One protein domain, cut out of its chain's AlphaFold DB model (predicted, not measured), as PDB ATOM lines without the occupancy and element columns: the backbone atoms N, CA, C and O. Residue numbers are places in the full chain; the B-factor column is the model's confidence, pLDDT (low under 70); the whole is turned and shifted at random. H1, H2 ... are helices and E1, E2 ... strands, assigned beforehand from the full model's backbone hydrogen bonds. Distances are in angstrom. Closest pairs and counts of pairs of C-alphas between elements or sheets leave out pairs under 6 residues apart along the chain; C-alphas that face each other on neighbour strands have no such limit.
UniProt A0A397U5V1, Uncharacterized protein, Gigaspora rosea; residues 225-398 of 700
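AT A GLANCE: This is residues 225 to 398 of the 700 residues of an uncharacterized protein of Gigaspora rosea (UniProt A0A397U5V1). Two antiparallel sheets lie partly face to face as a small sandwich, the twisted E1 E2 E3 E4 and the smaller E5 E6 E7, and H1 and H2 cover the far face of the smaller one. A third sheet, E8 E9 E10, lies beside edge strand E5, and H3 packs on H1 with residues 385 to 389. The printed part has 174 residues with ten named strands and three named helices, in the order E1 to E7, H1, H2, E8 to E10, H3; each sheet follows chain order, and the class is mixed, helices and strands. The whole is compact, radius of gyration of the C-alphas 16.2 A, and spans 45 by 43 by 26 A.

HOW THE PARTS SIT: Begin with E1, residues 236 to 239, E2, 245 to 253, E3, 259 to 267, and E4, 273 to 280: a meander of hairpins, each strand the antiparallel neighbour of the one before. Within hydrogen-bond range are N 238 and O 247, 2.9 A, between E1 and E2, N 248 and O 264, 2.8 A, between E2 and E3, and N 263 and O 277, 2.8 A, between E3 and E4. The meander E5, 285 to 290, E6, 297 to 304, and E7, 309 to 315, makes the sandwich, two sheets face to face, their strands at 11 degrees. Find N 288 and O 299, 2.9 A, between E5 and E6, and N 302 and O 311, 2.8 A, between E6 and E7. The closest C-alphas of E1 and E5 are those of Glu 238 and Arg 288, 5.9 A. H1, 328 to 334, runs across E7 at a height over the sheet of 8.9 A. H2, 339 to 346, is on the same face, 10.4 A high, over E6 and only just over E7, on which 3 of its C-alphas fall. The meander E8, 360 to 363, E9, 366 to 371, and E10, 374 to 379, has its E8 near E5, the closest C-alphas of the two being those of Ile 290 and Ile 363, 7.1 A; within hydrogen-bond range are N 363 and O 366, 2.9 A, between E8 and E9, and N 369 and O 376, 2.9 A, between E9 and E10. H3, 384 to 396, touches H1 with residues 385 to 389 alone, closest C-alphas Val 330 and Asn 385, 6.5 A, at a steep tilt of 41 degrees, opposite ways. In H2 and H3 every O i to N i+4 pair is within hydrogen-bond range; in H1, 2 of 3.

IN THESE COORDINATES: Find C-alpha 236, where E1 begins, at (170.274, 201.126, 248.401). E2 is 26.2 A long, E3 26.5 A, E4 20.7 A and E6 21.7 A. H3 runs 18.4 A, to C-alpha 396 at (194.558, 193.672, 233.059).

THE WHOLE: The two C-alphas farthest apart, those of Ser 350 and Gly 398, are 46.7 A apart. The printed part has no cut. The links E7 to H1 and H2 to E8 are long. Mean pLDDT of the printed part is 79.0; residues 227 to 233, 281 to 282, 319 to 331, 348 to 360 and 393 to 398 are under 70.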
ATOM      1  N   ASN A 225     179.908 206.270 257.866       76.94
ATOM      2  CA  ASN A 225     180.615 207.538 258.074       76.94
ATOM      3  C   ASN A 225     180.141 208.613 257.080       76.94
ATOM      4  O   ASN A 225     180.908 209.150 256.278       76.94
ATOM      5  N   TRP A 226     178.838 208.871 257.058       76.75
ATOM      6  CA  TRP A 226     178.236 209.805 256.128       76.75
ATOM      7  C   TRP A 226     177.740 211.039 256.856       76.75
ATOM      8  O   TRP A 226     176.951 210.967 257.792       76.75
ATOM      9  N   ASN A 227     178.107 212.203 256.330       68.94
ATOM     10  CA  ASN A 227     177.402 213.439 256.635       68.94
ATOM     11  C   ASN A 227     176.235 213.592 255.646       68.94
ATOM     12  O   ASN A 227     176.247 214.475 254.776       68.94
ATOM     13  N   LEU A 228     175.276 212.658 255.696       64.12
ATOM     14  CA  LEU A 228     174.026 212.819 254.965       64.12
ATOM     15  C   LEU A 228     173.208 213.870 255.706       64.12
ATOM     16  O   LEU A 228     172.680 213.632 256.790       64.12
ATOM     17  N   LYS A 229     173.093 215.063 255.121       62.47
ATOM     18  CA  LYS A 229     172.083 216.013 255.582       62.47
ATOM     19  C   LYS A 229     170.727 215.315 255.495       62.47
ATOM     20  O   LYS A 229     170.368 214.890 254.405       62.47
ATOM     21  N   GLN A 230     170.034 215.253 256.636       52.66
ATOM     22  CA  GLN A 230     168.754 214.618 257.022       52.66
ATOM     23  C   GLN A 230     167.565 214.595 256.032       52.66
ATOM     24  O   GLN A 230     166.435 214.296 256.426       52.66
ATOM     25  N   LYS A 231     167.730 214.898 254.746       59.62
ATOM     26  CA  LYS A 231     166.721 214.502 253.770       59.62
ATOM     27  C   LYS A 231     166.702 212.977 253.769       59.62
ATOM     28  O   LYS A 231     167.749 212.366 253.588       59.62
ATOM     29  N   LYS A 232     165.514 212.410 254.006       63.09
ATOM     30  CA  LYS A 232     165.155 210.982 253.963       63.09
ATOM     31  C   LYS A 232     165.468 210.369 252.588       63.09
ATOM     32  O   LYS A 232     164.562 210.003 251.846       63.09
ATOM     33  N   GLY A 233     166.733 210.378 252.190       65.81
ATOM     34  CA  GLY A 233     167.209 209.736 250.983       65.81
ATOM     35  C   GLY A 233     167.136 208.237 251.196       65.81
ATOM     36  O   GLY A 233     167.524 207.742 252.252       65.81
ATOM     37  N   PHE A 234     166.608 207.527 250.206       76.06
ATOM     38  CA  PHE A 234     166.622 206.074 250.214       76.06
ATOM     39  C   PHE A 234     168.066 205.590 250.141       76.06
ATOM     40  O   PHE A 234     168.841 206.067 249.306       76.06
ATOM     41  N   LEU A 235     168.411 204.660 251.025       88.56
ATOM     42  CA  LEU A 235     169.632 203.885 250.880       88.56
ATOM     43  C   LEU A 235     169.340 202.702 249.976       88.56
ATOM     44  O   LEU A 235     168.326 202.026 250.167       88.56
ATOM     45  N   ASN A 236     170.238 202.436 249.033       90.81
ATOM     46  CA  ASN A 236     170.274 201.126 248.401       90.81
ATOM     47  C   ASN A 236     171.233 200.268 249.208       90.81
ATOM     48  O   ASN A 236     172.343 200.696 249.513       90.81
ATOM     49  N   ILE A 237     170.786 199.086 249.603       93.62
ATOM     50  CA  ILE A 237     171.584 198.163 250.396       93.62
ATOM     51  C   ILE A 237     171.432 196.788 249.767       93.62
ATOM     52  O   ILE A 237     170.303 196.365 249.536       93.62
ATOM     53  N   GLU A 238     172.548 196.113 249.512       94.75
ATOM     54  CA  GLU A 238     172.573 194.798 248.877       94.75
ATOM     55  C   GLU A 238     173.639 193.908 249.527       94.75
ATOM     56  O   GLU A 238     174.758 194.363 249.780       94.75
ATOM     57  N   PHE A 239     173.310 192.638 249.773       94.50
ATOM     58  CA  PHE A 239     174.300 191.608 250.089       94.50
ATOM     59  C   PHE A 239     174.812 190.943 248.823       94.50
ATOM     60  O   PHE A 239     174.067 190.742 247.865       94.50
ATOM     61  N   ASN A 240     176.071 190.542 248.849       93.31
ATOM     62  CA  ASN A 240     176.590 189.666 247.818       93.31
ATOM     63  C   ASN A 240     176.064 188.222 248.002       93.31
ATOM     64  O   ASN A 240     175.450 187.893 249.020       93.31
ATOM     65  N   SER A 241     176.275 187.362 247.008       89.44
ATOM     66  CA  SER A 241     175.674 186.022 246.915       89.44
ATOM     67  C   SER A 241     176.003 185.107 248.102       89.44
ATOM     68  O   SER A 241     175.122 184.401 248.600       89.44
ATOM     69  N   ASP A 242     177.241 185.144 248.602       89.38
ATOM     70  CA  ASP A 242     177.677 184.384 249.784       89.38
ATOM     71  C   ASP A 242     177.524 185.154 251.108       89.38
ATOM     72  O   ASP A 242     177.805 184.615 252.181       89.38
ATOM     73  N   LYS A 243     177.022 186.394 251.040       91.75
ATOM     74  CA  LYS A 243     176.747 187.290 252.170       91.75
ATOM     75  C   LYS A 243     177.988 187.629 252.985       91.75
ATOM     76  O   LYS A 243     177.858 188.010 254.148       91.75
ATOM     77  N   THR A 244     179.180 187.508 252.411       91.50
ATOM     78  CA  THR A 244     180.427 187.981 253.023       91.50
ATOM     79  C   THR A 244     180.583 189.496 252.907       91.50
ATOM     80  O   THR A 244     181.324 190.100 253.688       91.50
ATOM     81  N   LEU A 245     179.842 190.129 251.988       93.75
ATOM     82  CA  LEU A 245     179.882 191.556 251.702       93.75
ATOM     83  C   LEU A 245     178.501 192.215 251.764       93.75
ATOM     84  O   LEU A 245     177.499 191.667 251.303       93.75
ATOM     85  N   LEU A 246     178.475 193.446 252.273       95.44
ATOM     86  CA  LEU A 246     177.319 194.337 252.276       95.44
ATOM     87  C   LEU A 246     177.674 195.626 251.539       95.44
ATOM     88  O   LEU A 246     178.494 196.410 252.015       95.44
ATOM     89  N   ALA A 247     177.039 195.876 250.403       95.50
ATOM     90  CA  ALA A 247     177.159 197.133 249.686       95.50
ATOM     91  C   ALA A 247     176.040 198.090 250.110       95.50
ATOM     92  O   ALA A 247     174.884 197.698 250.256       95.50
ATOM     93  N   VAL A 248     176.380 199.361 250.293       94.31
ATOM     94  CA  VAL A 248     175.459 200.425 250.680       94.31
ATOM     95  C   VAL A 248     175.712 201.638 249.798       94.31
ATOM     96  O   VAL A 248     176.844 202.115 249.722       94.31
ATOM     97  N   SER A 249     174.669 202.166 249.160       92.62
ATOM     98  CA  SER A 249     174.730 203.440 248.456       92.62
ATOM     99  C   SER A 249     173.725 204.462 248.952       92.62
ATOM    100  O   SER A 249     172.637 204.141 249.431       92.62
ATOM    101  N   GLY A 250     174.117 205.727 248.851       89.94
ATOM    102  CA  GLY A 250     173.301 206.859 249.255       89.94
ATOM    103  C   GLY A 250     173.719 208.126 248.529       89.94
ATOM    104  O   GLY A 250     174.857 208.265 248.083       89.94
ATOM    105  N   SER A 251     172.784 209.063 248.401       86.44
ATOM    106  CA  SER A 251     173.055 210.357 247.775       86.44
ATOM    107  C   SER A 251     173.427 211.408 248.819       86.44
ATOM    108  O   SER A 251     172.734 211.583 249.818       86.44
ATOM    109  N   GLN A 252     174.508 212.143 248.574       84.50
ATOM    110  CA  GLN A 252     174.941 213.275 249.384       84.50
ATOM    111  C   GLN A 252     174.818 214.571 248.577       84.50
ATOM    112  O   GLN A 252     175.393 214.694 247.501       84.50
ATOM    113  N   GLU A 253     174.107 215.564 249.114       83.69
ATOM    114  CA  GLU A 253     173.959 216.891 248.500       83.69
ATOM    115  C   GLU A 253     174.839 217.917 249.236       83.69
ATOM    116  O   GLU A 253     174.665 218.175 250.436       83.69
ATOM    117  N   LYS A 254     175.805 218.522 248.532       81.00
ATOM    118  CA  LYS A 254     176.619 219.626 249.070       81.00
ATOM    119  C   LYS A 254     175.832 220.944 249.073       81.00
ATOM    120  O   LYS A 254     174.792 221.088 248.438       81.00
ATOM    121  N   ARG A 255     176.345 221.959 249.789       82.06
ATOM    122  CA  ARG A 255     175.731 223.308 249.861       82.06
ATOM    123  C   ARG A 255     175.545 223.963 248.480       82.06
ATOM    124  O   ARG A 255     174.600 224.720 248.312       82.06
ATOM    125  N   ASN A 256     176.395 223.636 247.506       83.69
ATOM    126  CA  ASN A 256     176.315 224.104 246.119       83.69
ATOM    127  C   ASN A 256     175.315 223.311 245.249       83.69
ATOM    128  O   ASN A 256     175.371 223.434 244.033       83.69
ATOM    129  N   LYS A 257     174.433 222.489 245.843       82.81
ATOM    130  CA  LYS A 257     173.490 221.578 245.154       82.81
ATOM    131  C   LYS A 257     174.142 220.471 244.318       82.81
ATOM    132  O   LYS A 257     173.425 219.706 243.682       82.81
ATOM    133  N   GLN A 258     175.467 220.341 244.355       83.12
ATOM    134  CA  GLN A 258     176.149 219.222 243.717       83.12
ATOM    135  C   GLN A 258     175.799 217.930 244.456       83.12
ATOM    136  O   GLN A 258     175.887 217.874 245.692       83.12
ATOM    137  N   LYS A 259     175.388 216.912 243.700       84.88
ATOM    138  CA  LYS A 259     174.966 215.621 244.240       84.88
ATOM    139  C   LYS A 259     176.056 214.598 243.996       84.88
ATOM    140  O   LYS A 259     176.690 214.578 242.951       84.88
ATOM    141  N   PHE A 260     176.272 213.741 244.977       86.62
ATOM    142  CA  PHE A 260     177.212 212.641 244.865       86.62
ATOM    143  C   PHE A 260     176.521 211.348 245.248       86.62
ATOM    144  O   PHE A 260     175.788 211.333 246.234       86.62
ATOM    145  N   CYS A 261     176.796 210.271 244.524       88.44
ATOM    146  CA  CYS A 261     176.517 208.931 245.016       88.44
ATOM    147  C   CYS A 261     177.726 208.457 245.822       88.44
ATOM    148  O   CYS A 261     178.856 208.463 245.335       88.44
ATOM    149  N   LEU A 262     177.495 208.081 247.070       89.88
ATOM    150  CA  LEU A 262     178.462 207.396 247.911       89.88
ATOM    151  C   LEU A 262     178.148 205.908 247.842       89.88
ATOM    152  O   LEU A 262     177.008 205.534 248.083       89.88
ATOM    153  N   VAL A 263     179.141 205.081 247.531       91.50
ATOM    154  CA  VAL A 263     179.050 203.617 247.522       91.50
ATOM    155  C   VAL A 263     180.077 203.079 248.499       91.50
ATOM    156  O   VAL A 263     181.250 203.423 248.407       91.50
ATOM    157  N   TYR A 264     179.632 202.292 249.464       91.06
ATOM    158  CA  TYR A 264     180.446 201.708 250.521       91.06
ATOM    159  C   TYR A 264     180.239 200.197 250.471       91.06
ATOM    160  O   TYR A 264     179.116 199.747 250.274       91.06
ATOM    161  N   VAL A 265     181.296 199.416 250.649       92.56
ATOM    162  CA  VAL A 265     181.228 197.956 250.757       92.56
ATOM    163  C   VAL A 265     181.848 197.562 252.085       92.56
ATOM    164  O   VAL A 265     182.958 197.989 252.404       92.56
ATOM    165  N   TYR A 266     181.125 196.767 252.861       92.06
ATOM    166  CA  TYR A 266     181.525 196.273 254.171       92.06
ATOM    167  C   TYR A 266     181.738 194.766 254.119       92.06
ATOM    168  O   TYR A 266     181.000 194.068 253.432       92.06
ATOM    169  N   SER A 267     182.702 194.269 254.886       88.81
ATOM    170  CA  SER A 267     182.771 192.859 255.267       88.81
ATOM    171  C   SER A 267     181.706 192.602 256.331       88.81
ATOM    172  O   SER A 267     181.634 193.315 257.333       88.81
ATOM    173  N   THR A 268     180.865 191.595 256.122       90.19
ATOM    174  CA  THR A 268     179.787 191.241 257.060       90.19
ATOM    175  C   THR A 268     180.309 190.511 258.292       90.19
ATOM    176  O   THR A 268     179.726 190.635 259.366       90.19
ATOM    177  N   GLU A 269     181.431 189.801 258.153       86.69
ATOM    178  CA  GLU A 269     182.118 189.110 259.246       86.69
ATOM    179  C   GLU A 269     182.711 190.102 260.253       86.69
ATOM    180  O   GLU A 269     182.486 189.986 261.456       86.69
ATOM    181  N   SER A 270     183.447 191.100 259.760       81.44
ATOM    182  CA  SER A 270     184.130 192.077 260.617       81.44
ATOM    183  C   SER A 270     183.288 193.322 260.916       81.44
ATOM    184  O   SER A 270     183.594 194.067 261.845       81.44
ATOM    185  N   GLY A 271     182.254 193.595 260.112       83.69
ATOM    186  CA  GLY A 271     181.522 194.864 260.122       83.69
ATOM    187  C   GLY A 271     182.330 196.050 259.576       83.69
ATOM    188  O   GLY A 271     181.838 197.182 259.584       83.69
ATOM    189  N   LEU A 272     183.563 195.819 259.108       82.06
ATOM    190  CA  LEU A 272     184.470 196.863 258.643       82.06
ATOM    191  C   LEU A 272     184.199 197.222 257.187       82.06
ATOM    192  O   LEU A 272     183.910 196.367 256.351       82.06
ATOM    193  N   MET A 273     184.344 198.506 256.873       85.75
ATOM    194  CA  MET A 273     184.316 198.983 255.498       85.75
ATOM    195  C   MET A 273     185.584 198.522 254.775       85.75
ATOM    196  O   MET A 273     186.691 198.866 255.190       85.75
ATOM    197  N   ILE A 274     185.419 197.772 253.690       82.69
ATOM    198  CA  ILE A 274     186.526 197.283 252.860       82.69
ATOM    199  C   ILE A 274     186.767 198.171 251.638       82.69
ATOM    200  O   ILE A 274     187.899 198.328 251.202       82.69
ATOM    201  N   ALA A 275     185.721 198.807 251.107       84.50
ATOM    202  CA  ALA A 275     185.837 199.708 249.967       84.50
ATOM    203  C   ALA A 275     184.864 200.874 250.100       84.50
ATOM    204  O   ALA A 275     183.765 200.731 250.637       84.50
ATOM    205  N   SER A 276     185.240 202.029 249.560       86.06
ATOM    206  CA  SER A 276     184.296 203.116 249.338       86.06
ATOM    207  C   SER A 276     184.650 203.891 248.083       86.06
ATOM    208  O   SER A 276     185.818 204.002 247.713       86.06
ATOM    209  N   ARG A 277     183.637 204.447 247.425       86.06
ATOM    210  CA  ARG A 277     183.830 205.403 246.346       86.06
ATOM    211  C   ARG A 277     182.737 206.443 246.319       86.06
ATOM    212  O   ARG A 277     181.591 206.223 246.704       86.06
ATOM    213  N   LYS A 278     183.130 207.599 245.807       87.81
ATOM    214  CA  LYS A 278     182.276 208.733 245.532       87.81
ATOM    215  C   LYS A 278     182.153 208.946 244.024       87.81
ATOM    216  O   LYS A 278     183.165 209.019 243.332       87.81
ATOM    217  N   PHE A 279     180.923 209.090 243.548       84.94
ATOM    218  CA  PHE A 279     180.585 209.364 242.154       84.94
ATOM    219  C   PHE A 279     179.897 210.719 242.056       84.94
ATOM    220  O   PHE A 279     179.042 211.045 242.880       84.94
ATOM    221  N   ASN A 280     180.278 211.512 241.060       83.94
ATOM    222  CA  ASN A 280     179.678 212.823 240.823       83.94
ATOM    223  C   ASN A 280     178.354 212.666 240.066       83.94
ATOM    224  O   ASN A 280     178.246 211.815 239.185       83.94
ATOM    225  N   ASP A 281     177.364 213.475 240.444       69.75
ATOM    226  CA  ASP A 281     176.116 213.754 239.720       69.75
ATOM    227  C   ASP A 281     175.356 212.519 239.212       69.75
ATOM    228  O   ASP A 281     174.731 212.527 238.154       69.75
ATOM    229  N   THR A 282     175.387 211.444 239.998       67.50
ATOM    230  CA  THR A 282     174.735 210.170 239.686       67.50
ATOM    231  C   THR A 282     173.759 209.787 240.789       67.50
ATOM    232  O   THR A 282     174.082 209.828 241.975       67.50
ATOM    233  N   TYR A 283     172.547 209.397 240.399       76.69
ATOM    234  CA  TYR A 283     171.664 208.608 241.257       76.69
ATOM    235  C   TYR A 283     171.962 207.138 240.996       76.69
ATOM    236  O   TYR A 283     171.976 206.729 239.840       76.69
ATOM    237  N   SER A 284     172.210 206.343 242.035       80.88
ATOM    238  CA  SER A 284     172.385 204.903 241.849       80.88
ATOM    239  C   SER A 284     171.028 204.218 241.704       80.88
ATOM    240  O   SER A 284     170.249 204.152 242.655       80.88
ATOM    241  N   HIS A 285     170.788 203.687 240.520       81.81
ATOM    242  CA  HIS A 285     169.802 202.670 240.191       81.81
ATOM    243  C   HIS A 285     170.505 201.320 240.025       81.81
ATOM    244  O   HIS A 285     171.728 201.253 239.902       81.81
ATOM    245  N   ASN A 286     169.721 200.240 240.027       83.38
ATOM    246  CA  ASN A 286     170.209 198.874 239.798       83.38
ATOM    247  C   ASN A 286     171.416 198.487 240.658       83.38
ATOM    248  O   ASN A 286     172.304 197.780 240.198       83.38
ATOM    249  N   PHE A 287     171.455 198.983 241.891       90.56
ATOM    250  CA  PHE A 287     172.553 198.759 242.816       90.56
ATOM    251  C   PHE A 287     172.510 197.328 243.349       90.56
ATOM    252  O   PHE A 287     171.720 197.044 244.248       90.56
ATOM    253  N   ARG A 288     173.285 196.424 242.737       92.25
ATOM    254  CA  ARG A 288     173.231 194.980 242.997       92.25
ATOM    255  C   ARG A 288     174.576 194.301 242.786       92.25
ATOM    256  O   ARG A 288     175.343 194.703 241.916       92.25
ATOM    257  N   PHE A 289     174.841 193.236 243.531       92.75
ATOM    258  CA  PHE A 289     175.911 192.310 243.170       92.75
ATOM    259  C   PHE A 289     175.465 191.435 241.994       92.75
ATOM    260  O   PHE A 289     174.321 190.981 241.949       92.75
ATOM    261  N   ILE A 290     176.365 191.249 241.029       90.75
ATOM    262  CA  ILE A 290     176.163 190.442 239.825       90.75
ATOM    263  C   ILE A 290     177.319 189.457 239.656       90.75
ATOM    264  O   ILE A 290     178.455 189.773 240.004       90.75
ATOM    265  N   GLY A 291     177.041 188.279 239.103       87.81
ATOM    266  CA  GLY A 291     178.008 187.177 239.049       87.81
ATOM    267  C   GLY A 291     178.041 186.366 240.348       87.81
ATOM    268  O   GLY A 291     177.244 186.601 241.251       87.81
ATOM    269  N   LEU A 292     178.934 185.376 240.430       82.94
ATOM    270  CA  LEU A 292     179.054 184.481 241.587       82.94
ATOM    271  C   LEU A 292     180.519 184.330 242.008       82.94
ATOM    272  O   LEU A 292     181.406 184.211 241.163       82.94
ATOM    273  N   ARG A 293     180.764 184.229 243.320       82.88
ATOM    274  CA  ARG A 293     182.090 183.937 243.901       82.88
ATOM    275  C   ARG A 293     183.167 184.930 243.424       82.88
ATOM    276  O   ARG A 293     183.023 186.131 243.606       82.88
ATOM    277  N   GLU A 294     184.255 184.444 242.825       78.06
ATOM    278  CA  GLU A 294     185.389 185.262 242.362       78.06
ATOM    279  C   GLU A 294     185.015 186.196 241.197       78.06
ATOM    280  O   GLU A 294     185.608 187.264 241.034       78.06
ATOM    281  N   GLU A 295     183.993 185.829 240.423       82.56
ATOM    282  CA  GLU A 295     183.477 186.615 239.298       82.56
ATOM    283  C   GLU A 295     182.510 187.713 239.746       82.56
ATOM    284  O   GLU A 295     182.087 188.539 238.940       82.56
ATOM    285  N   GLU A 296     182.143 187.738 241.024       88.44
ATOM    286  CA  GLU A 296     181.150 188.670 241.524       88.44
ATOM    287  C   GLU A 296     181.653 190.116 241.456       88.44
ATOM    288  O   GLU A 296     182.802 190.433 241.789       88.44
ATOM    289  N   ARG A 297     180.784 191.015 241.003       90.25
ATOM    290  CA  ARG A 297     181.038 192.451 240.931       90.25
ATOM    291  C   ARG A 297     179.829 193.216 241.445       90.25
ATOM    292  O   ARG A 297     178.693 192.791 241.270       90.25
ATOM    293  N   LEU A 298     180.056 194.375 242.049       91.81
ATOM    294  CA  LEU A 298     178.983 195.303 242.387       91.81
ATOM    295  C   LEU A 298     178.655 196.146 241.152       91.81
ATOM    296  O   LEU A 298     179.470 196.958 240.714       91.81
ATOM    297  N   PHE A 299     177.459 195.961 240.609       90.56
ATOM    298  CA  PHE A 299     176.915 196.737 239.506       90.56
ATOM    299  C   PHE A 299     175.973 197.820 240.023       90.56
ATOM    300  O   PHE A 299     175.197 197.608 240.953       90.56
ATOM    301  N   PHE A 300     176.030 198.993 239.408       89.00
ATOM    302  CA  PHE A 300     175.015 200.027 239.572       89.00
ATOM    303  C   PHE A 300     175.055 200.975 238.383       89.00
ATOM    304  O   PHE A 300     176.086 201.159 237.742       89.00
ATOM    305  N   SER A 301     173.932 201.608 238.087       87.38
ATOM    306  CA  SER A 301     173.801 202.502 236.941       87.38
ATOM    307  C   SER A 301     172.981 203.728 237.295       87.38
ATOM    308  O   SER A 301     172.317 203.754 238.320       87.38
ATOM    309  N   GLY A 302     173.024 204.783 236.495       86.06
ATOM    310  CA  GLY A 302     172.352 206.022 236.850       86.06
ATOM    311  C   GLY A 302     172.386 207.078 235.758       86.06
ATOM    312  O   GLY A 302     173.386 207.180 235.043       86.06
ATOM    313  N   PRO A 303     171.330 207.902 235.638       85.44
ATOM    314  CA  PRO A 303     171.370 209.072 234.780       85.44
ATOM    315  C   PRO A 303     172.311 210.128 235.372       85.44
ATOM    316  O   PRO A 303     172.273 210.419 236.571       85.44
ATOM    317  N   GLN A 304     173.101 210.744 234.503       86.06
ATOM    318  CA  GLN A 304     173.808 211.990 234.739       86.06
ATOM    319  C   GLN A 304     173.070 213.085 233.967       86.06
ATOM    320  O   GLN A 304     173.211 213.224 232.753       86.06
ATOM    321  N   PHE A 305     172.217 213.827 234.673       83.06
ATOM    322  CA  PHE A 305     171.276 214.759 234.047       83.06
ATOM    323  C   PHE A 305     171.961 215.904 233.299       83.06
ATOM    324  O   PHE A 305     171.475 216.301 232.243       83.06
ATOM    325  N   ASP A 306     173.100 216.387 233.800       83.12
ATOM    326  CA  ASP A 306     173.815 217.514 233.192       83.12
ATOM    327  C   ASP A 306     174.411 217.158 231.823       83.12
ATOM    328  O   ASP A 306     174.449 217.997 230.926       83.12
ATOM    329  N   THR A 307     174.846 215.907 231.644       86.44
ATOM    330  CA  THR A 307     175.422 215.418 230.381       86.44
ATOM    331  C   THR A 307     174.421 214.657 229.521       86.44
ATOM    332  O   THR A 307     174.734 214.341 228.378       86.44
ATOM    333  N   GLN A 308     173.230 214.359 230.052       88.94
ATOM    334  CA  GLN A 308     172.238 213.480 229.424       88.94
ATOM    335  C   GLN A 308     172.812 212.098 229.076       88.94
ATOM    336  O   GLN A 308     172.485 211.499 228.054       88.94
ATOM    337  N   ILE A 309     173.688 211.576 229.937       85.38
ATOM    338  CA  ILE A 309     174.294 210.252 229.773       85.38
ATOM    339  C   ILE A 309     173.719 209.313 230.828       85.38
ATOM    340  O   ILE A 309     173.495 209.700 231.972       85.38
ATOM    341  N   TYR A 310     173.476 208.060 230.453       84.38
ATOM    342  CA  TYR A 310     173.188 206.992 231.403       84.38
ATOM    343  C   TYR A 310     174.467 206.187 231.615       84.38
ATOM    344  O   TYR A 310     174.941 205.521 230.695       84.38
ATOM    345  N   ASN A 311     175.050 206.303 232.805       84.94
ATOM    346  CA  ASN A 311     176.302 205.639 233.142       84.94
ATOM    347  C   ASN A 311     176.018 204.347 233.896       84.94
ATOM    348  O   ASN A 311     175.146 204.305 234.761       84.94
ATOM    349  N   SER A 312     176.809 203.326 233.609       84.81
ATOM    350  CA  SER A 312     176.828 202.072 234.351       84.81
ATOM    351  C   SER A 312     178.227 201.868 234.912       84.81
ATOM    352  O   SER A 312     179.215 202.232 234.278       84.81
ATOM    353  N   TYR A 313     178.307 201.305 236.106       85.12
ATOM    354  CA  TYR A 313     179.540 201.102 236.843       85.12
ATOM    355  C   TYR A 313     179.607 199.656 237.308       85.12
ATOM    356  O   TYR A 313     178.612 199.092 237.765       85.12
ATOM    357  N   ILE A 314     180.803 199.085 237.215       86.00
ATOM    358  CA  ILE A 314     181.154 197.799 237.803       86.00
ATOM    359  C   ILE A 314     182.304 198.065 238.772       86.00
ATOM    360  O   ILE A 314     183.313 198.672 238.415       86.00
ATOM    361  N   LEU A 315     182.127 197.646 240.018       84.31
ATOM    362  CA  LEU A 315     183.152 197.671 241.050       84.31
ATOM    363  C   LEU A 315     183.524 196.228 241.381       84.31
ATOM    364  O   LEU A 315     182.652 195.432 241.725       84.31
ATOM    365  N   ASN A 316     184.815 195.905 241.333       85.62
ATOM    366  CA  ASN A 316     185.302 194.669 241.922       85.62
ATOM    367  C   ASN A 316     185.519 194.904 243.427       85.62
ATOM    368  O   ASN A 316     186.455 195.612 243.814       85.62
ATOM    369  N   PRO A 317     184.667 194.344 244.303       76.56
ATOM    370  CA  PRO A 317     184.798 194.589 245.732       76.56
ATOM    371  C   PRO A 317     186.098 194.008 246.311       76.56
ATOM    372  O   PRO A 317     186.549 194.495 247.346       76.56
ATOM    373  N   ASN A 318     186.706 193.013 245.648       72.94
ATOM    374  CA  ASN A 318     187.904 192.314 246.117       72.94
ATOM    375  C   ASN A 318     189.211 193.056 245.829       72.94
ATOM    376  O   ASN A 318     190.177 192.858 246.556       72.94
ATOM    377  N   THR A 319     189.264 193.870 244.773       69.56
ATOM    378  CA  THR A 319     190.460 194.670 244.455       69.56
ATOM    379  C   THR A 319     190.364 196.085 245.014       69.56
ATOM    380  O   THR A 319     191.344 196.819 244.977       69.56
ATOM    381  N   HIS A 320     189.185 196.490 245.504       64.25
ATOM    382  CA  HIS A 320     188.874 197.852 245.959       64.25
ATOM    383  C   HIS A 320     189.098 198.941 244.895       64.25
ATOM    384  O   HIS A 320     188.919 200.129 245.160       64.25
ATOM    385  N   THR A 321     189.440 198.541 243.675       61.88
ATOM    386  CA  THR A 321     189.592 199.393 242.512       61.88
ATOM    387  C   THR A 321     188.322 199.309 241.690       61.88
ATOM    388  O   THR A 321     187.648 198.278 241.629       61.88
ATOM    389  N   LEU A 322     187.976 200.416 241.037       59.53
ATOM    390  CA  LEU A 322     187.086 200.280 239.901       59.53
ATOM    391  C   LEU A 322     187.919 199.969 238.699       59.53
ATOM    392  O   LEU A 322     188.932 200.620 238.441       59.53
ATOM    393  N   ASP A 323     187.370 199.068 237.909       59.00
ATOM    394  CA  ASP A 323     187.625 199.063 236.494       59.00
ATOM    395  C   ASP A 323     187.415 200.517 236.011       59.00
ATOM    396  O   ASP A 323     186.369 201.118 236.268       59.00
ATOM    397  N   LYS A 324     188.485 201.130 235.475       53.25
ATOM    398  CA  LYS A 324     188.595 202.504 234.918       53.25
ATOM    399  C   LYS A 324     187.295 202.997 234.230       53.25
ATOM    400  O   LYS A 324     186.491 202.152 233.849       53.25
ATOM    401  N   PRO A 325     187.068 204.331 234.072       52.78
ATOM    402  CA  PRO A 325     185.784 204.899 233.627       52.78
ATOM    403  C   PRO A 325     185.158 204.087 232.495       52.78
ATOM    404  O   PRO A 325     185.893 203.630 231.621       52.78
ATOM    405  N   PRO A 326     183.831 203.878 232.563       52.19
ATOM    406  CA  PRO A 326     183.153 202.763 231.931       52.19
ATOM    407  C   PRO A 326     183.596 202.626 230.489       52.19
ATOM    408  O   PRO A 326     183.401 203.543 229.688       52.19
ATOM    409  N   ASP A 327     184.137 201.457 230.156       55.03
ATOM    410  CA  ASP A 327     184.104 201.011 228.777       55.03
ATOM    411  C   ASP A 327     182.626 200.775 228.451       55.03
ATOM    412  O   ASP A 327     182.053 199.709 228.686       55.03
ATOM    413  N   SER A 328     181.958 201.869 228.078       58.16
ATOM    414  CA  SER A 328     180.502 201.951 227.976       58.16
ATOM    415  C   SER A 328     179.940 200.946 226.972       58.16
ATOM    416  O   SER A 328     178.747 200.658 227.007       58.16
ATOM    417  N   HIS A 329     180.797 200.385 226.117       64.75
ATOM    418  CA  HIS A 329     180.461 199.352 225.153       64.75
ATOM    419  C   HIS A 329     180.063 198.042 225.838       64.75
ATOM    420  O   HIS A 329     178.948 197.575 225.629       64.75
ATOM    421  N   VAL A 330     180.887 197.512 226.744       62.75
ATOM    422  CA  VAL A 330     180.634 196.184 227.333       62.75
ATOM    423  C   VAL A 330     179.371 196.173 228.199       62.75
ATOM    424  O   VAL A 330     178.604 195.213 228.215       62.75
ATOM    425  N   LEU A 331     179.111 197.282 228.892       68.38
ATOM    426  CA  LEU A 331     177.927 197.429 229.735       68.38
ATOM    427  C   LEU A 331     176.642 197.689 228.947       68.38
ATOM    428  O   LEU A 331     175.574 197.323 229.433       68.38
ATOM    429  N   ARG A 332     176.723 198.274 227.744       72.12
ATOM    430  CA  ARG A 332     175.557 198.411 226.856       72.12
ATOM    431  C   ARG A 332     175.061 197.059 226.372       72.12
ATOM    432  O   ARG A 332     173.856 196.890 226.247       72.12
ATOM    433  N   ASP A 333     175.955 196.104 226.161       72.00
ATOM    434  CA  ASP A 333     175.548 194.803 225.636       72.00
ATOM    435  C   ASP A 333     174.909 193.904 226.709       72.00
ATOM    436  O   ASP A 333     174.096 193.036 226.392       72.00
ATOM    437  N   ILE A 334     175.235 194.128 227.988       74.94
ATOM    438  CA  ILE A 334     174.613 193.433 229.130       74.94
ATOM    439  C   ILE A 334     173.350 194.179 229.601       74.94
ATOM    440  O   ILE A 334     172.360 193.559 229.989       74.94
ATOM    441  N   TYR A 335     173.372 195.513 229.561       79.25
ATOM    442  CA  TYR A 335     172.296 196.382 230.032       79.25
ATOM    443  C   TYR A 335     172.078 197.555 229.049       79.25
ATOM    444  O   TYR A 335     172.587 198.657 229.278       79.25
ATOM    445  N   PRO A 336     171.319 197.349 227.949       77.56
ATOM    446  CA  PRO A 336     171.169 198.300 226.837       77.56
ATOM    447  C   PRO A 336     170.235 199.478 227.160       77.56
ATOM    448  O   PRO A 336     169.330 199.817 226.398       77.56
ATOM    449  N   VAL A 337     170.433 200.123 228.306       79.44
ATOM    450  CA  VAL A 337     169.643 201.278 228.735       79.44
ATOM    451  C   VAL A 337     170.435 202.541 228.459       79.44
ATOM    452  O   VAL A 337     171.493 202.775 229.040       79.44
ATOM    453  N   ASN A 338     169.909 203.366 227.560       85.00
ATOM    454  CA  ASN A 338     170.428 204.703 227.300       85.00
ATOM    455  C   ASN A 338     169.579 205.770 228.013       85.00
ATOM    456  O   ASN A 338     168.504 205.487 228.554       85.00
ATOM    457  N   PHE A 339     170.079 207.007 228.027       84.81
ATOM    458  CA  PHE A 339     169.425 208.118 228.714       84.81
ATOM    459  C   PHE A 339     168.029 208.411 228.154       84.81
ATOM    460  O   PHE A 339     167.106 208.642 228.930       84.81
ATOM    461  N   ASP A 340     167.845 208.325 226.835       85.62
ATOM    462  CA  ASP A 340     166.552 208.570 226.186       85.62
ATOM    463  C   ASP A 340     165.507 207.525 226.566       85.62
ATOM    464  O   ASP A 340     164.374 207.871 226.888       85.62
ATOM    465  N   THR A 341     165.890 206.246 226.593       83.19
ATOM    466  CA  THR A 341     165.021 205.142 227.025       83.19
ATOM    467  C   THR A 341     164.634 205.338 228.484       83.19
ATOM    468  O   THR A 341     163.455 205.291 228.826       83.19
ATOM    469  N   TYR A 342     165.609 205.670 229.334       83.81
ATOM    470  CA  TYR A 342     165.362 205.992 230.734       83.81
ATOM    471  C   TYR A 342     164.411 207.194 230.897       83.81
ATOM    472  O   TYR A 342     163.476 207.144 231.697       83.81
ATOM    473  N   CYS A 343     164.597 208.275 230.137       82.94
ATOM    474  CA  CYS A 343     163.740 209.462 230.172       82.94
ATOM    475  C   CYS A 343     162.328 209.180 229.633       82.94
ATOM    476  O   CYS A 343     161.334 209.614 230.221       82.94
ATOM    477  N   ALA A 344     162.204 208.417 228.549       83.25
ATOM    478  CA  ALA A 344     160.925 208.023 227.964       83.25
ATOM    479  C   ALA A 344     160.118 207.100 228.890       83.25
ATOM    480  O   ALA A 344     158.887 207.152 228.902       83.25
ATOM    481  N   GLU A 345     160.790 206.261 229.679       77.00
ATOM    482  CA  GLU A 345     160.143 205.416 230.682       77.00
ATOM    483  C   GLU A 345     159.830 206.179 231.971       77.00
ATOM    484  O   GLU A 345     158.708 206.093 232.472       77.00
ATOM    485  N   SER A 346     160.762 206.994 232.472       72.62
ATOM    486  CA  SER A 346     160.557 207.792 233.690       72.62
ATOM    487  C   SER A 346     159.497 208.880 233.523       72.62
ATOM    488  O   SER A 346     158.733 209.111 234.450       72.62
ATOM    489  N   SER A 347     159.369 209.496 232.345       71.38
ATOM    490  CA  SER A 347     158.325 210.499 232.063       71.38
ATOM    491  C   SER A 347     156.902 209.927 232.030       71.38
ATOM    492  O   SER A 347     155.936 210.665 232.233       71.38
ATOM    493  N   LYS A 348     156.743 208.612 231.813       69.25
ATOM    494  CA  LYS A 348     155.446 207.920 231.950       69.25
ATOM    495  C   LYS A 348     155.072 207.681 233.414       69.25
ATOM    496  O   LYS A 348     153.906 207.414 233.716       69.25
ATOM    497  N   ILE A 349     156.051 207.768 234.307       59.31
ATOM    498  CA  ILE A 349     155.900 207.600 235.744       59.31
ATOM    499  C   ILE A 349     155.731 209.002 236.350       59.31
ATOM    500  O   ILE A 349     156.255 209.995 235.855       59.31
ATOM    501  N   SER A 350     154.901 209.114 237.388       52.47
ATOM    502  CA  SER A 350     154.714 210.368 238.135       52.47
ATOM    503  C   SER A 350     156.073 211.013 238.473       52.47
ATOM    504  O   SER A 350     156.997 210.266 238.789       52.47
ATOM    505  N   PRO A 351     156.210 212.357 238.519       52.72
ATOM    506  CA  PRO A 351     157.467 213.052 238.854       52.72
ATOM    507  C   PRO A 351     158.071 212.688 240.228       52.72
ATOM    508  O   PRO A 351     159.153 213.157 240.571       52.72
ATOM    509  N   TYR A 352     157.378 211.864 241.015       52.06
ATOM    510  CA  TYR A 352     157.805 211.355 242.316       52.06
ATOM    511  C   TYR A 352     157.980 209.827 242.369       52.06
ATOM    512  O   TYR A 352     158.182 209.299 243.457       52.06
ATOM    513  N   GLY A 353     157.835 209.106 241.253       49.72
ATOM    514  CA  GLY A 353     158.025 207.655 241.200       49.72
ATOM    515  C   GLY A 353     159.384 207.285 240.616       49.72
ATOM    516  O   GLY A 353     159.779 207.814 239.579       49.72
ATOM    517  N   SER A 354     160.092 206.366 241.266       51.56
ATOM    518  CA  SER A 354     161.324 205.790 240.740       51.56
ATOM    519  C   SER A 354     161.051 204.968 239.466       51.56
ATOM    520  O   SER A 354     160.092 204.186 239.423       51.56
ATOM    521  N   PRO A 355     161.886 205.098 238.423       50.75
ATOM    522  CA  PRO A 355     161.755 204.383 237.156       50.75
ATOM    523  C   PRO A 355     162.255 202.938 237.239       50.75
ATOM    524  O   PRO A 355     163.225 202.556 236.595       50.75
ATOM    525  N   TYR A 356     161.568 202.110 238.025       53.56
ATOM    526  CA  TYR A 356     161.864 200.677 238.144       53.56
ATOM    527  C   TYR A 356     161.236 199.808 237.036       53.56
ATOM    528  O   TYR A 356     161.380 198.590 237.075       53.56
ATOM    529  N   SER A 357     160.553 200.382 236.036       50.00
ATOM    530  CA  SER A 357     159.912 199.608 234.955       50.00
ATOM    531  C   SER A 357     160.842 199.272 233.782       50.00
ATOM    532  O   SER A 357     160.361 199.148 232.653       50.00
ATOM    533  N   ILE A 358     162.153 199.191 234.016       52.91
ATOM    534  CA  ILE A 358     163.121 199.035 232.931       52.91
ATOM    535  C   ILE A 358     163.069 197.607 232.365       52.91
ATOM    536  O   ILE A 358     162.974 196.623 233.097       52.91
ATOM    537  N   VAL A 359     163.106 197.535 231.030       57.00
ATOM    538  CA  VAL A 359     162.978 196.361 230.137       57.00
ATOM    539  C   VAL A 359     163.955 195.220 230.453       57.00
ATOM    540  O   VAL A 359     163.655 194.057 230.181       57.00
ATOM    541  N   LEU A 360     165.098 195.536 231.060       57.69
ATOM    542  CA  LEU A 360     166.056 194.559 231.560       57.69
ATOM    543  C   LEU A 360     166.323 194.791 233.036       57.69
ATOM    544  O   LEU A 360     166.342 195.922 233.513       57.69
ATOM    545  N   ASN A 361     166.560 193.701 233.748       78.69
ATOM    546  CA  ASN A 361     166.894 193.716 235.161       78.69
ATOM    547  C   ASN A 361     167.866 192.572 235.415       78.69
ATOM    548  O   ASN A 361     167.611 191.434 235.021       78.69
ATOM    549  N   ILE A 362     168.966 192.881 236.090       81.12
ATOM    550  CA  ILE A 362     169.917 191.873 236.548       81.12
ATOM    551  C   ILE A 362     169.593 191.604 238.016       81.12
ATOM    552  O   ILE A 362     169.535 192.542 238.815       81.12
ATOM    553  N   ILE A 363     169.294 190.358 238.370       83.88
ATOM    554  CA  ILE A 363     169.048 189.932 239.753       83.88
ATOM    555  C   ILE A 363     170.052 188.833 240.064       83.88
ATOM    556  O   ILE A 363     169.924 187.739 239.519       83.88
ATOM    557  N   SER A 364     171.014 189.109 240.950       83.94
ATOM    558  CA  SER A 364     172.098 188.169 241.263       83.94
ATOM    559  C   SER A 364     172.848 187.770 239.979       83.94
ATOM    560  O   SER A 364     173.404 188.612 239.276       83.94
ATOM    561  N   ASP A 365     172.802 186.497 239.614       88.19
ATOM    562  CA  ASP A 365     173.434 185.875 238.460       88.19
ATOM    563  C   ASP A 365     172.475 185.700 237.278       88.19
ATOM    564  O   ASP A 365     172.809 185.003 236.323       88.19
ATOM    565  N   TYR A 366     171.298 186.329 237.306       89.88
ATOM    566  CA  TYR A 366     170.285 186.205 236.262       89.88
ATOM    567  C   TYR A 366     170.049 187.527 235.536       89.88
ATOM    568  O   TYR A 366     169.793 188.561 236.154       89.88
ATOM    569  N   ILE A 367     170.055 187.473 234.207       89.69
ATOM    570  CA  ILE A 367     169.526 188.511 233.328       89.69
ATOM    571  C   ILE A 367     168.062 188.175 233.058       89.69
ATOM    572  O   ILE A 367     167.748 187.098 232.549       89.69
ATOM    573  N   ILE A 368     167.171 189.106 233.376       89.06
ATOM    574  CA  ILE A 368     165.742 188.996 233.087       89.06
ATOM    575  C   ILE A 368     165.418 189.953 231.955       89.06
ATOM    576  O   ILE A 368     165.643 191.161 232.073       89.06
ATOM    577  N   ASN A 369     164.871 189.407 230.875       88.12
ATOM    578  CA  ASN A 369     164.459 190.170 229.712       88.12
ATOM    579  C   ASN A 369     162.933 190.146 229.601       88.12
ATOM    580  O   ASN A 369     162.311 189.081 229.601       88.12
ATOM    581  N   ILE A 370     162.335 191.335 229.526       84.94
ATOM    582  CA  ILE A 370     160.898 191.508 229.336       84.94
ATOM    583  C   ILE A 370     160.674 192.249 228.033       84.94
ATOM    584  O   ILE A 370     160.769 193.473 227.969       84.94
ATOM    585  N   ASN A 371     160.306 191.504 226.997       84.12
ATOM    586  CA  ASN A 371     159.934 192.081 225.715       84.12
ATOM    587  C   ASN A 371     158.423 191.943 225.515       84.12
ATOM    588  O   ASN A 371     157.913 190.860 225.228       84.12
ATOM    589  N   ASN A 372     157.697 193.052 225.677       81.12
ATOM    590  CA  ASN A 372     156.234 193.098 225.671       81.12
ATOM    591  C   ASN A 372     155.614 192.182 226.742       81.12
ATOM    592  O   ASN A 372     155.641 192.515 227.927       81.12
ATOM    593  N   ASN A 373     155.018 191.067 226.331       84.06
ATOM    594  CA  ASN A 373     154.402 190.047 227.180       84.06
ATOM    595  C   ASN A 373     155.260 188.775 227.304       84.06
ATOM    596  O   ASN A 373     154.837 187.832 227.969       84.06
ATOM    597  N   ASN A 374     156.441 188.751 226.679       86.38
ATOM    598  CA  ASN A 374     157.379 187.642 226.766       86.38
ATOM    599  C   ASN A 374     158.381 187.904 227.889       86.38
ATOM    600  O   ASN A 374     158.971 188.984 227.973       86.38
ATOM    601  N   LEU A 375     158.571 186.892 228.727       90.81
ATOM    602  CA  LEU A 375     159.512 186.884 229.835       90.81
ATOM    603  C   LEU A 375     160.554 185.801 229.559       90.81
ATOM    604  O   LEU A 375     160.188 184.658 229.295       90.81
ATOM    605  N   SER A 376     161.836 186.147 229.626       91.62
ATOM    606  CA  SER A 376     162.923 185.167 229.585       91.62
ATOM    607  C   SER A 376     163.962 185.447 230.664       91.62
ATOM    608  O   SER A 376     164.128 186.581 231.124       91.62
ATOM    609  N   ILE A 377     164.640 184.383 231.088       93.12
ATOM    610  CA  ILE A 377     165.710 184.418 232.078       93.12
ATOM    611  C   ILE A 377     166.926 183.723 231.479       93.12
ATOM    612  O   ILE A 377     166.811 182.652 230.890       93.12
ATOM    613  N   GLN A 378     168.092 184.331 231.650       92.25
ATOM    614  CA  GLN A 378     169.378 183.775 231.246       92.25
ATOM    615  C   GLN A 378     170.365 183.920 232.401       92.25
ATOM    616  O   GLN A 378     170.335 184.930 233.107       92.25
ATOM    617  N   ARG A 379     171.265 182.952 232.604       91.50
ATOM    618  CA  ARG A 379     172.362 183.144 233.565       91.50
ATOM    619  C   ARG A 379     173.407 184.096 232.996       91.50
ATOM    620  O   ARG A 379     173.764 184.015 231.825       91.50
ATOM    621  N   LEU A 380     173.973 184.941 233.844       88.94
ATOM    622  CA  LEU A 380     175.054 185.859 233.498       88.94
ATOM    623  C   LEU A 380     176.297 185.093 233.011       88.94
ATOM    624  O   LEU A 380     176.952 185.511 232.064       88.94
ATOM    625  N   SER A 381     176.554 183.905 233.569       86.69
ATOM    626  CA  SER A 381     177.625 182.994 233.137       86.69
ATOM    627  C   SER A 381     177.414 182.378 231.746       86.69
ATOM    628  O   SER A 381     178.297 181.691 231.249       86.69
ATOM    629  N   GLN A 382     176.236 182.554 231.142       89.00
ATOM    630  CA  GLN A 382     175.925 182.144 229.766       89.00
ATOM    631  C   GLN A 382     175.932 183.342 228.805       89.00
ATOM    632  O   GLN A 382     175.585 183.190 227.637       89.00
ATOM    633  N   ASN A 383     176.240 184.546 229.296       89.12
ATOM    634  CA  ASN A 383     176.289 185.752 228.490       89.12
ATOM    635  C   ASN A 383     177.728 185.991 228.014       89.12
ATOM    636  O   ASN A 383     178.606 186.316 228.813       89.12
ATOM    637  N   ASP A 384     177.965 185.856 226.709       88.00
ATOM    638  CA  ASP A 384     179.306 185.975 226.125       88.00
ATOM    639  C   ASP A 384     179.963 187.332 226.409       88.00
ATOM    640  O   ASP A 384     181.171 187.399 226.634       88.00
ATOM    641  N   ASN A 385     179.182 188.416 226.474       86.25
ATOM    642  CA  ASN A 385     179.711 189.752 226.758       86.25
ATOM    643  C   ASN A 385     180.209 189.867 228.200       86.25
ATOM    644  O   ASN A 385     181.268 190.445 228.434       86.25
ATOM    645  N   TRP A 386     179.500 189.265 229.158       86.88
ATOM    646  CA  TRP A 386     179.968 189.158 230.540       86.88
ATOM    647  C   TRP A 386     181.230 188.297 230.660       86.88
ATOM    648  O   TRP A 386     182.193 188.695 231.312       86.88
ATOM    649  N   ILE A 387     181.271 187.149 229.982       85.31
ATOM    650  CA  ILE A 387     182.458 186.283 229.967       85.31
ATOM    651  C   ILE A 387     183.663 187.038 229.387       85.31
ATOM    652  O   ILE A 387     184.764 186.987 229.939       85.31
ATOM    653  N   ASN A 388     183.466 187.760 228.284       82.50
ATOM    654  CA  ASN A 388     184.514 188.551 227.644       82.50
ATOM    655  C   ASN A 388     184.957 189.728 228.521       82.50
ATOM    656  O   ASN A 388     186.157 189.986 228.613       82.50
ATOM    657  N   TYR A 389     184.023 190.388 229.216       83.00
ATOM    658  CA  TYR A 389     184.330 191.418 230.211       83.00
ATOM    659  C   TYR A 389     185.309 190.901 231.267       83.00
ATOM    660  O   TYR A 389     186.362 191.502 231.488       83.00
ATOM    661  N   LEU A 390     184.973 189.765 231.889       80.88
ATOM    662  CA  LEU A 390     185.790 189.162 232.936       80.88
ATOM    663  C   LEU A 390     187.175 188.785 232.408       80.88
ATOM    664  O   LEU A 390     188.171 189.168 233.014       80.88
ATOM    665  N   LYS A 391     187.255 188.139 231.236       79.06
ATOM    666  CA  LYS A 391     188.537 187.763 230.612       79.06
ATOM    667  C   LYS A 391     189.442 188.967 230.345       79.06
ATOM    668  O   LYS A 391     190.628 188.912 230.656       79.06
ATOM    669  N   LEU A 392     188.899 190.052 229.787       73.06
ATOM    670  CA  LEU A 392     189.672 191.256 229.464       73.06
ATOM    671  C   LEU A 392     190.169 191.978 230.720       73.06
ATOM    672  O   LEU A 392     191.294 192.473 230.738       73.06
ATOM    673  N   LYS A 393     189.350 192.051 231.776       68.25
ATOM    674  CA  LYS A 393     189.717 192.754 233.015       68.25
ATOM    675  C   LYS A 393     190.607 191.931 233.931       68.25
ATOM    676  O   LYS A 393     191.523 192.495 234.517       68.25
ATOM    677  N   GLU A 394     190.412 190.621 234.014       61.03
ATOM    678  CA  GLU A 394     191.314 189.747 234.770       61.03
ATOM    679  C   GLU A 394     192.697 189.646 234.121       61.03
ATOM    680  O   GLU A 394     193.687 189.538 234.838       61.03
ATOM    681  N   ALA A 395     192.794 189.792 232.795       53.31
ATOM    682  CA  ALA A 395     194.082 189.944 232.117       53.31
ATOM    683  C   ALA A 395     194.786 191.275 232.450       53.31
ATOM    684  O   ALA A 395     196.009 191.345 232.385       53.31
ATOM    685  N   TYR A 396     194.032 192.321 232.817       42.50
ATOM    686  CA  TYR A 396     194.558 193.672 233.059       42.50
ATOM    687  C   TYR A 396     194.749 194.012 234.548       42.50
ATOM    688  O   TYR A 396     195.495 194.926 234.878       42.50
ATOM    689  N   MET A 397     194.105 193.289 235.468       41.56
ATOM    690  CA  MET A 397     194.186 193.518 236.921       41.56
ATOM    691  C   MET A 397     195.379 192.810 237.587       41.56
ATOM    692  O   MET A 397     195.332 192.458 238.764       41.56
ATOM    693  N   GLY A 398     196.483 192.659 236.853       37.25
ATOM    694  CA  GLY A 398     197.785 192.236 237.372       37.25
ATOM    695  C   GLY A 398     198.520 193.319 238.176       37.25
ATOM    696  O   GLY A 398     199.741 193.360 238.137       37.25
TER     697      GLY A 398